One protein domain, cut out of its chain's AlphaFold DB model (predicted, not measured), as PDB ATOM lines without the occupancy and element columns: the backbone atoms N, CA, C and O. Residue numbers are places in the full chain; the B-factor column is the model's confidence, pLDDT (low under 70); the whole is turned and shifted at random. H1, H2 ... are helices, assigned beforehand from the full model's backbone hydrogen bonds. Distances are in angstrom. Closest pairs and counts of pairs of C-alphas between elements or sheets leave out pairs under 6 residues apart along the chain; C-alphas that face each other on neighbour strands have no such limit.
ATOM      1  N   LEU A 199     -58.616 -40.537 160.412       83.31
ATOM      2  CA  LEU A 199     -57.286 -40.059 160.837       83.31
ATOM      3  C   LEU A 199     -57.115 -40.103 162.359       83.31
ATOM      4  O   LEU A 199     -56.084 -40.538 162.863       83.31
ATOM      5  N   SER A 200     -58.149 -39.703 163.094       79.06
ATOM      6  CA  SER A 200     -58.129 -39.699 164.556       79.06
ATOM      7  C   SER A 200     -58.157 -41.120 165.104       79.06
ATOM      8  O   SER A 200     -57.389 -41.441 166.004       79.06
ATOM      9  N   LEU A 201     -58.960 -42.010 164.508       83.38
ATOM     10  CA  LEU A 201     -58.926 -43.434 164.846       83.38
ATOM     11  C   LEU A 201     -57.556 -44.054 164.561       83.38
ATOM     12  O   LEU A 201     -57.080 -44.848 165.367       83.38
ATOM     13  N   LEU A 202     -56.905 -43.685 163.455       86.88
ATOM     14  CA  LEU A 202     -55.576 -44.191 163.108       86.88
ATOM     15  C   LEU A 202     -54.563 -43.834 164.197       86.88
ATOM     16  O   LEU A 202     -53.837 -44.700 164.681       86.88
ATOM     17  N   GLU A 203     -54.563 -42.580 164.630       79.19
ATOM     18  CA  GLU A 203     -53.702 -42.109 165.711       79.19
ATOM     19  C   GLU A 203     -54.013 -42.795 167.050       79.19
ATOM     20  O   GLU A 203     -53.103 -43.310 167.704       79.19
ATOM     21  N   MET A 204     -55.292 -42.900 167.425       76.38
ATOM     22  CA  MET A 204     -55.717 -43.621 168.633       76.38
ATOM     23  C   MET A 204     -55.219 -45.071 168.633       76.38
ATOM     24  O   MET A 204     -54.748 -45.570 169.654       76.38
ATOM     25  N   LYS A 205     -55.300 -45.755 167.486       81.69
ATOM     26  CA  LYS A 205     -54.890 -47.158 167.344       81.69
ATOM     27  C   LYS A 205     -53.380 -47.339 167.409       81.69
ATOM     28  O   LYS A 205     -52.918 -48.304 168.010       81.69
ATOM     29  N   LEU A 206     -52.616 -46.397 166.861       77.94
ATOM     30  CA  LEU A 206     -51.154 -46.392 166.956       77.94
ATOM     31  C   LEU A 206     -50.647 -46.089 168.374       77.94
ATOM     32  O   LEU A 206     -49.533 -46.486 168.717       77.94
ATOM     33  N   ASN A 207     -51.448 -45.407 169.196       69.75
ATOM     34  CA  ASN A 207     -51.083 -45.055 170.567       69.75
ATOM     35  C   ASN A 207     -51.323 -46.171 171.591       69.75
ATOM     36  O   ASN A 207     -50.698 -46.148 172.650       69.75
ATOM     37  N   VAL A 208     -52.162 -47.168 171.289       66.44
ATOM     38  CA  VAL A 208     -52.370 -48.311 172.193       66.44
ATOM     39  C   VAL A 208     -51.385 -49.417 171.885       66.44
ATOM     40  O   VAL A 208     -51.600 -50.245 170.998       66.44
ATOM     41  N   VAL A 209     -50.317 -49.446 172.668       65.50
ATOM     42  CA  VAL A 209     -49.225 -50.397 172.500       65.50
ATOM     43  C   VAL A 209     -49.283 -51.530 173.522       65.50
ATOM     44  O   VAL A 209     -49.809 -51.385 174.623       65.50
ATOM     45  N   CYS A 210     -48.767 -52.692 173.139       61.47
ATOM     46  CA  CYS A 210     -48.403 -53.754 174.061       61.47
ATOM     47  C   CYS A 210     -47.111 -53.381 174.809       61.47
ATOM     48  O   CYS A 210     -46.441 -52.404 174.474       61.47
ATOM     49  N   SER A 211     -46.722 -54.202 175.785       51.78
ATOM     50  CA  SER A 211     -45.516 -54.007 176.609       51.78
ATOM     51  C   SER A 211     -44.205 -53.852 175.822       51.78
ATOM     52  O   SER A 211     -43.225 -53.360 176.363       51.78
ATOM     53  N   HIS A 212     -44.184 -54.233 174.542       62.41
ATOM     54  CA  HIS A 212     -43.019 -54.139 173.658       62.41
ATOM     55  C   HIS A 212     -43.073 -52.916 172.719       62.41
ATOM     56  O   HIS A 212     -42.301 -52.837 171.768       62.41
ATOM     57  N   GLY A 213     -44.013 -51.984 172.928       63.06
ATOM     58  CA  GLY A 213     -44.115 -50.732 172.168       63.06
ATOM     59  C   GLY A 213     -44.791 -50.834 170.793       63.06
ATOM     60  O   GLY A 213     -44.958 -49.812 170.127       63.06
ATOM     61  N   ASN A 214     -45.224 -52.029 170.375       65.94
ATOM     62  CA  ASN A 214     -46.006 -52.247 169.150       65.94
ATOM     63  C   ASN A 214     -47.514 -52.197 169.436       65.94
ATOM     64  O   ASN A 214     -47.914 -52.551 170.541       65.94
ATOM     65  N   PRO A 215     -48.385 -51.842 168.475       70.19
ATOM     66  CA  PRO A 215     -49.823 -51.937 168.670       70.19
ATOM     67  C   PRO A 215     -50.263 -53.374 168.933       70.19
ATOM     68  O   PRO A 215     -49.606 -54.337 168.526       70.19
ATOM     69  N   ARG A 216     -51.396 -53.528 169.620       72.75
ATOM     70  CA  ARG A 216     -52.000 -54.852 169.819       72.75
ATOM     71  C   ARG A 216     -52.392 -55.430 168.460       72.75
ATOM     72  O   ARG A 216     -52.824 -54.693 167.582       72.75
ATOM     73  N   GLU A 217     -52.353 -56.749 168.318       79.31
ATOM     74  CA  GLU A 217     -52.679 -57.445 167.063       79.31
ATOM     75  C   GLU A 217     -54.019 -56.997 166.444       79.31
ATOM     76  O   GLU A 217     -54.105 -56.693 165.254       79.31
ATOM     77  N   LYS A 218     -55.062 -56.842 167.272       80.31
ATOM     78  CA  LYS A 218     -56.368 -56.332 166.825       80.31
ATOM     79  C   LYS A 218     -56.321 -54.893 166.299       80.31
ATOM     80  O   LYS A 218     -57.078 -54.556 165.394       80.31
ATOM     81  N   ASP A 219     -55.446 -54.055 166.852       83.56
ATOM     82  CA  ASP A 219     -55.274 -52.673 166.406       83.56
ATOM     83  C   ASP A 219     -54.397 -52.598 165.151       83.56
ATOM     84  O   ASP A 219     -54.609 -51.708 164.337       83.56
ATOM     85  N   CYS A 220     -53.488 -53.554 164.918       87.88
ATOM     86  CA  CYS A 220     -52.769 -53.659 163.644       87.88
ATOM     87  C   CYS A 220     -53.747 -53.848 162.473       87.88
ATOM     88  O   CYS A 220     -53.666 -53.131 161.479       87.88
ATOM     89  N   ASN A 221     -54.721 -54.753 162.618       89.12
ATOM     90  CA  ASN A 221     -55.790 -54.942 161.631       89.12
ATOM     91  C   ASN A 221     -56.610 -53.664 161.404       89.12
ATOM     92  O   ASN A 221     -56.915 -53.306 160.264       89.12
ATOM     93  N   ASP A 222     -56.961 -52.959 162.481       92.25
ATOM     94  CA  ASP A 222     -57.701 -51.700 162.392       92.25
ATOM     95  C   ASP A 222     -56.892 -50.629 161.647       92.25
ATOM     96  O   ASP A 222     -57.422 -49.986 160.745       92.25
ATOM     97  N   VAL A 223     -55.602 -50.475 161.968       93.12
ATOM     98  CA  VAL A 223     -54.680 -49.542 161.299       93.12
ATOM     99  C   VAL A 223     -54.644 -49.806 159.795       93.12
ATOM    100  O   VAL A 223     -54.802 -48.875 159.009       93.12
ATOM    101  N   MET A 224     -54.499 -51.065 159.375       94.25
ATOM    102  CA  MET A 224     -54.418 -51.409 157.951       94.25
ATOM    103  C   MET A 224     -55.730 -51.126 157.210       94.25
ATOM    104  O   MET A 224     -55.707 -50.593 156.101       94.25
ATOM    105  N   ASN A 225     -56.876 -51.410 157.835       95.38
ATOM    106  CA  ASN A 225     -58.179 -51.041 157.283       95.38
ATOM    107  C   ASN A 225     -58.353 -49.519 157.183       95.38
ATOM    108  O   ASN A 225     -58.836 -49.028 156.166       95.38
ATOM    109  N   LEU A 226     -57.928 -48.763 158.200       96.06
ATOM    110  CA  LEU A 226     -58.001 -47.301 158.199       96.06
ATOM    111  C   LEU A 226     -57.119 -46.681 157.112       96.06
ATOM    112  O   LEU A 226     -57.548 -45.729 156.467       96.06
ATOM    113  N   VAL A 227     -55.931 -47.232 156.846       96.12
ATOM    114  CA  VAL A 227     -55.090 -46.808 155.711       96.12
ATOM    115  C   VAL A 227     -55.825 -47.016 154.382       96.12
ATOM    116  O   VAL A 227     -55.849 -46.105 153.554       96.12
ATOM    117  N   GLY A 228     -56.484 -48.169 154.218       96.62
ATOM    118  CA  GLY A 228     -57.403 -48.446 153.113       96.62
ATOM    119  C   GLY A 228     -58.492 -47.393 152.962       96.62
ATOM    120  O   GLY A 228     -58.653 -46.800 151.897       96.62
ATOM    121  N   VAL A 229     -59.215 -47.123 154.047       97.00
ATOM    122  CA  VAL A 229     -60.285 -46.119 154.081       97.00
ATOM    123  C   VAL A 229     -59.766 -44.738 153.681       97.00
ATOM    124  O   VAL A 229     -60.414 -44.057 152.889       97.00
ATOM    125  N   LEU A 230     -58.608 -44.323 154.199       95.44
ATOM    126  CA  LEU A 230     -58.016 -43.019 153.900       95.44
ATOM    127  C   LEU A 230     -57.671 -42.879 152.413       95.44
ATOM    128  O   LEU A 230     -58.003 -41.855 151.821       95.44
ATOM    129  N   GLU A 231     -57.090 -43.908 151.786       96.62
ATOM    130  CA  GLU A 231     -56.841 -43.885 150.338       96.62
ATOM    131  C   GLU A 231     -58.152 -43.751 149.554       96.62
ATOM    132  O   GLU A 231     -58.265 -42.896 148.677       96.62
ATOM    133  N   LYS A 232     -59.166 -44.568 149.869       96.00
ATOM    134  CA  LYS A 232     -60.448 -44.554 149.143       96.00
ATOM    135  C   LYS A 232     -61.226 -43.255 149.327       96.00
ATOM    136  O   LYS A 232     -61.957 -42.859 148.425       96.00
ATOM    137  N   LYS A 233     -61.039 -42.580 150.461       91.75
ATOM    138  CA  LYS A 233     -61.565 -41.234 150.717       91.75
ATOM    139  C   LYS A 233     -60.712 -40.116 150.093       91.75
ATOM    140  O   LYS A 233     -61.073 -38.953 150.221       91.75
ATOM    141  N   GLY A 234     -59.611 -40.445 149.411       92.19
ATOM    142  CA  GLY A 234     -58.794 -39.489 148.662       92.19
ATOM    143  C   GLY A 234     -57.805 -38.684 149.505       92.19
ATOM    144  O   GLY A 234     -57.330 -37.646 149.049       92.19
ATOM    145  N   PHE A 235     -57.475 -39.131 150.721       90.81
ATOM    146  CA  PHE A 235     -56.486 -38.440 151.549       90.81
ATOM    147  C   PHE A 235     -55.077 -38.595 150.956       90.81
ATOM    148  O   PHE A 235     -54.650 -39.718 150.693       90.81
ATOM    149  N   PRO A 236     -54.309 -37.506 150.765       93.19
ATOM    150  CA  PRO A 236     -52.940 -37.611 150.270       93.19
ATOM    151  C   PRO A 236     -52.011 -38.315 151.276       93.19
ATOM    152  O   PRO A 236     -52.057 -37.988 152.466       93.19
ATOM    153  N   PRO A 237     -51.078 -39.186 150.833       94.69
ATOM    154  CA  PRO A 237     -50.132 -39.860 151.728       94.69
ATOM    155  C   PRO A 237     -49.334 -38.903 152.619       94.69
ATOM    156  O   PRO A 237     -49.130 -39.181 153.797       94.69
ATOM    157  N   ALA A 238     -48.901 -37.761 152.070       90.88
ATOM    158  CA  ALA A 238     -48.146 -36.755 152.817       90.88
ATOM    159  C   ALA A 238     -48.932 -36.222 154.019       90.88
ATOM    160  O   ALA A 238     -48.408 -36.197 155.129       90.88
ATOM    161  N   TYR A 239     -50.213 -35.919 153.811       87.38
ATOM    162  CA  TYR A 239     -51.095 -35.439 154.867       87.38
ATOM    163  C   TYR A 239     -51.308 -36.497 155.958       87.38
ATOM    164  O   TYR A 239     -51.218 -36.193 157.145       87.38
ATOM    165  N   VAL A 240     -51.491 -37.770 155.581       89.75
ATOM    166  CA  VAL A 240     -51.599 -38.874 156.554       89.75
ATOM    167  C   VAL A 240     -50.320 -39.012 157.391       89.75
ATOM    168  O   VAL A 240     -50.398 -39.177 158.607       89.75
ATOM    169  N   ARG A 241     -49.130 -38.911 156.778       89.31
ATOM    170  CA  ARG A 241     -47.847 -38.970 157.510       89.31
ATOM    171  C   ARG A 241     -47.664 -37.796 158.472       89.31
ATOM    172  O   ARG A 241     -47.117 -37.978 159.559       89.31
ATOM    173  N   GLU A 242     -48.087 -36.600 158.070       85.25
ATOM    174  CA  GLU A 242     -48.026 -35.390 158.898       85.25
ATOM    175  C   GLU A 242     -49.012 -35.429 160.067       85.25
ATOM    176  O   GLU A 242     -48.707 -34.899 161.141       85.25
ATOM    177  N   TRP A 243     -50.153 -36.100 159.880       82.50
ATOM    178  CA  TRP A 243     -51.126 -36.332 160.941       82.50
ATOM    179  C   TRP A 243     -50.531 -37.170 162.074       82.50
ATOM    180  O   TRP A 243     -50.671 -36.818 163.242       82.50
ATOM    181  N   ILE A 244     -49.823 -38.251 161.733       82.75
ATOM    182  CA  ILE A 244     -49.236 -39.169 162.713       82.75
ATOM    183  C   ILE A 244     -48.110 -38.475 163.487       82.75
ATOM    184  O   ILE A 244     -47.141 -37.965 162.904       82.75
ATOM    185  N   SER A 245     -48.219 -38.517 164.818       76.56
ATOM    186  CA  SER A 245     -47.237 -37.928 165.724       76.56
ATOM    187  C   SER A 245     -45.824 -38.480 165.474       76.56
ATOM    188  O   SER A 245     -45.665 -39.670 165.171       76.56
ATOM    189  N   PRO A 246     -44.765 -37.655 165.613       78.38
ATOM    190  CA  PRO A 246     -43.388 -38.090 165.371       78.38
ATOM    191  C   PRO A 246     -43.009 -39.375 166.119       78.38
ATOM    192  O   PRO A 246     -42.419 -40.275 165.518       78.38
ATOM    193  N   ALA A 247     -43.439 -39.506 167.378       75.31
ATOM    194  CA  ALA A 247     -43.191 -40.673 168.226       75.31
ATOM    195  C   ALA A 247     -43.779 -41.985 167.668       75.31
ATOM    196  O   ALA A 247     -43.286 -43.070 167.974       75.31
ATOM    197  N   ARG A 248     -44.821 -41.915 166.827       81.12
ATOM    198  CA  ARG A 248     -45.511 -43.092 166.271       81.12
ATOM    199  C   ARG A 248     -45.178 -43.384 164.813       81.12
ATOM    200  O   ARG A 248     -45.533 -44.455 164.322       81.12
ATOM    201  N   ARG A 249     -44.445 -42.509 164.119       86.00
ATOM    202  CA  ARG A 249     -44.096 -42.704 162.697       86.00
ATOM    203  C   ARG A 249     -43.264 -43.961 162.452       86.00
ATOM    204  O   ARG A 249     -43.540 -44.681 161.500       86.00
ATOM    205  N   ALA A 250     -42.280 -44.246 163.308       84.56
ATOM    206  CA  ALA A 250     -41.463 -45.458 163.191       84.56
ATOM    207  C   ALA A 250     -42.312 -46.732 163.329       84.56
ATOM    208  O   ALA A 250     -42.223 -47.631 162.495       84.56
ATOM    209  N   CYS A 251     -43.199 -46.763 164.327       84.62
ATOM    210  CA  CYS A 251     -44.177 -47.834 164.509       84.62
ATOM    211  C   CYS A 251     -45.058 -48.003 163.260       84.62
ATOM    212  O   CYS A 251     -45.137 -49.095 162.702       84.62
ATOM    213  N   PHE A 252     -45.642 -46.915 162.756       90.19
ATOM    214  CA  PHE A 252     -46.479 -46.951 161.560       90.19
ATOM    215  C   PHE A 252     -45.730 -47.477 160.322       90.19
ATOM    216  O   PHE A 252     -46.236 -48.359 159.627       90.19
ATOM    217  N   LYS A 253     -44.496 -47.013 160.077       90.06
ATOM    218  CA  LYS A 253     -43.647 -47.519 158.983       90.06
ATOM    219  C   LYS A 253     -43.342 -49.012 159.137       90.06
ATOM    220  O   LYS A 253     -43.414 -49.750 158.152       90.06
ATOM    221  N   ASN A 254     -43.055 -49.474 160.354       86.50
ATOM    222  CA  ASN A 254     -42.817 -50.891 160.633       86.50
ATOM    223  C   ASN A 254     -44.056 -51.748 160.354       86.50
ATOM    224  O   ASN A 254     -43.919 -52.814 159.756       86.50
ATOM    225  N   LEU A 255     -45.253 -51.281 160.727       88.56
ATOM    226  CA  LEU A 255     -46.503 -51.994 160.441       88.56
ATOM    227  C   LEU A 255     -46.743 -52.123 158.940       88.56
ATOM    228  O   LEU A 255     -47.049 -53.208 158.453       88.56
ATOM    229  N   LEU A 256     -46.557 -51.029 158.198       90.06
ATOM    230  CA  LEU A 256     -46.698 -51.047 156.748       90.06
ATOM    231  C   LEU A 256     -45.676 -51.989 156.102       90.06
ATOM    232  O   LEU A 256     -46.008 -52.668 155.138       90.06
ATOM    233  N   THR A 257     -44.446 -52.053 156.606       86.44
ATOM    234  CA  THR A 257     -43.369 -52.828 155.970       86.44
ATOM    235  C   THR A 257     -43.471 -54.326 156.245       86.44
ATOM    236  O   THR A 257     -43.310 -55.118 155.322       86.44
ATOM    237  N   ASN A 258     -43.746 -54.710 157.493       73.44
ATOM    238  CA  ASN A 258     -43.500 -56.072 157.977       73.44
ATOM    239  C   ASN A 258     -44.745 -56.959 158.052       73.44
ATOM    240  O   ASN A 258     -44.637 -58.114 158.456       73.44
ATOM    241  N   LEU A 259     -45.926 -56.430 157.727       67.56
ATOM    242  CA  LEU A 259     -47.172 -57.168 157.895       67.56
ATOM    243  C   LEU A 259     -47.910 -57.334 156.570       67.56
ATOM    244  O   LEU A 259     -48.430 -56.373 155.995       67.56
ATOM    245  N   ASP A 260     -48.016 -58.591 156.148       67.88
ATOM    246  CA  ASP A 260     -48.906 -59.039 155.079       67.88
ATOM    247  C   ASP A 260     -50.329 -59.207 155.623       67.88
ATOM    248  O   ASP A 260     -50.900 -60.296 155.661       67.88
ATOM    249  N   TYR A 261     -50.917 -58.102 156.082       75.88
ATOM    250  CA  TYR A 261     -52.345 -58.076 156.367       75.88
ATOM    251  C   TYR A 261     -53.133 -58.015 155.059       75.88
ATOM    252  O   TYR A 261     -52.789 -57.263 154.145       75.88
ATOM    253  N   ALA A 262     -54.232 -58.763 155.009       83.12
ATOM    254  CA  ALA A 262     -55.264 -58.639 153.990       83.12
ATOM    255  C   ALA A 262     -56.411 -57.779 154.554       83.12
ATOM    256  O   ALA A 262     -57.391 -58.332 155.059       83.12
ATOM    257  N   PRO A 263     -56.291 -56.434 154.558       91.19
ATOM    258  CA  PRO A 263     -57.358 -55.583 155.062       91.19
ATOM    259  C   PRO A 263     -58.616 -55.753 154.206       91.19
ATOM    260  O   PRO A 263     -58.551 -55.965 152.994       91.19
ATOM    261  N   ILE A 264     -59.772 -55.602 154.846       94.75
ATOM    262  CA  ILE A 264     -61.088 -55.628 154.197       94.75
ATOM    263  C   ILE A 264     -61.182 -54.504 153.165       94.75
ATOM    264  O   ILE A 264     -61.744 -54.698 152.087       94.75
ATOM    265  N   VAL A 265     -60.596 -53.349 153.497       95.38
ATOM    266  CA  VAL A 265     -60.396 -52.229 152.576       95.38
ATOM    267  C   VAL A 265     -58.944 -52.254 152.085       95.38
ATOM    268  O   VAL A 265     -58.056 -51.759 152.782       95.38
ATOM    269  N   PRO A 266     -58.658 -52.835 150.905       93.88
ATOM    270  CA  PRO A 266     -57.306 -52.858 150.366       93.88
ATOM    271  C   PRO A 266     -56.865 -51.463 149.930       93.88
ATOM    272  O   PRO A 266     -57.663 -50.689 149.391       93.88
ATOM    273  N   PHE A 267     -55.570 -51.190 150.094       94.56
ATOM    274  CA  PHE A 267     -54.919 -50.007 149.543       94.56
ATOM    275  C   PHE A 267     -53.844 -50.346 148.516       94.56
ATOM    276  O   PHE A 267     -53.261 -51.435 148.530       94.56
ATOM    277  N   SER A 268     -53.582 -49.419 147.596       94.69
ATOM    278  CA  SER A 268     -52.633 -49.653 146.512       94.69
ATOM    279  C   SER A 268     -51.184 -49.737 147.004       94.69
ATOM    280  O   SER A 268     -50.765 -49.092 147.970       94.69
ATOM    281  N   ARG A 269     -50.361 -50.498 146.267       92.25
ATOM    282  CA  ARG A 269     -48.906 -50.543 146.491       92.25
ATOM    283  C   ARG A 269     -48.259 -49.166 146.326       92.25
ATOM    284  O   ARG A 269     -47.312 -48.865 147.041       92.25
ATOM    285  N   SER A 270     -48.785 -48.336 145.420       94.94
ATOM    286  CA  SER A 270     -48.311 -46.961 145.222       94.94
ATOM    287  C   SER A 270     -48.554 -46.118 146.470       94.94
ATOM    288  O   SER A 270     -47.638 -45.472 146.964       94.94
ATOM    289  N   TYR A 271     -49.766 -46.173 147.025       95.94
ATOM    290  CA  TYR A 271     -50.122 -45.438 148.234       95.94
ATOM    291  C   TYR A 271     -49.290 -45.882 149.438       95.94
ATOM    292  O   TYR A 271     -48.723 -45.051 150.146       95.94
ATOM    293  N   LYS A 272     -49.115 -47.200 149.601       94.00
ATOM    294  CA  LYS A 272     -48.190 -47.782 150.583       94.00
ATOM    295  C   LYS A 272     -46.762 -47.250 150.410       94.00
ATOM    296  O   LYS A 272     -46.150 -46.836 151.389       94.00
ATOM    297  N   GLY A 273     -46.240 -47.252 149.182       92.94
ATOM    298  CA  GLY A 273     -44.890 -46.780 148.869       92.94
ATOM    299  C   GLY A 273     -44.686 -45.306 149.214       92.94
ATOM    300  O   GLY A 273     -43.673 -44.950 149.808       92.94
ATOM    301  N   GLU A 274     -45.674 -44.457 148.929       95.19
ATOM    302  CA  GLU A 274     -45.637 -43.051 149.330       95.19
ATOM    303  C   GLU A 274     -45.682 -42.889 150.853       95.19
ATOM    304  O   GLU A 274     -44.921 -42.094 151.393       95.19
ATOM    305  N   LEU A 275     -46.515 -43.643 151.581       93.38
ATOM    306  CA  LEU A 275     -46.567 -43.586 153.052       93.38
ATOM    307  C   LEU A 275     -45.248 -43.993 153.738       93.38
ATOM    308  O   LEU A 275     -45.010 -43.598 154.879       93.38
ATOM    309  N   LEU A 276     -44.395 -44.763 153.059       92.19
ATOM    310  CA  LEU A 276     -43.105 -45.216 153.587       92.19
ATOM    311  C   LEU A 276     -41.965 -44.197 153.416       92.19
ATOM    312  O   LEU A 276     -40.967 -44.307 154.138       92.19
ATOM    313  N   LYS A 277     -42.115 -43.205 152.527       88.56
ATOM    314  CA  LYS A 277     -41.169 -42.082 152.383       88.56
ATOM    315  C   LYS A 277     -41.144 -41.253 153.666       88.56
ATOM    316  O   LYS A 277     -40.073 -41.179 154.308       88.56
TER     317      LYS A 277
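This is residues 199 to 277 of the 277 residues of an uncharacterized protein of Candidatus Pacearchaeota archaeon (UniProt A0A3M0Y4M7). A compact cluster of helices: the longest, H2, pairs with H1 as a hairpin, and H3, H4 and H5 lie over one side of this pair, H4 crossing it. The printed part has 79 residues with five named helices, H1 to H5 in order, and no named strand, class all helix; radius of gyration of the C-alphas 11.3 A, spans 33 by 25 by 20 A.

H2, residues 217 to 232, and H1, residues 199 to 207, touch (closest C-alphas Asp 219 and Lys 205, 5.6 A) at a shallow tilt of 23 degrees, opposite ways. H4, residues 246 to 258, touches H1 with residues 248 to 252 alone (Arg 248 and Leu 206, 6.6 A), about perpendicular at 87 degrees. H5, residues 269 to 276, makes a hairpin with H4 (Leu 276 and Lys 253, 5.9 A). H3, residues 237 to 243, touches H5 (Pro 237 and Leu 275, 5.3 A). Every O i to N i+4 pair is within hydrogen-bond range in H1, H2, H3 and H5, and 7 of 9 in H4.

H2 spans 23.4 A and H4 19.4 A. C-alpha 199 is at (-57.286, -40.059, 160.837), C-alpha 276 at (-43.105, -45.216, 153.587).

The printed part has no cut and no long link; pLDDT is under 70 at residues 207 to 214 and 259 to 260.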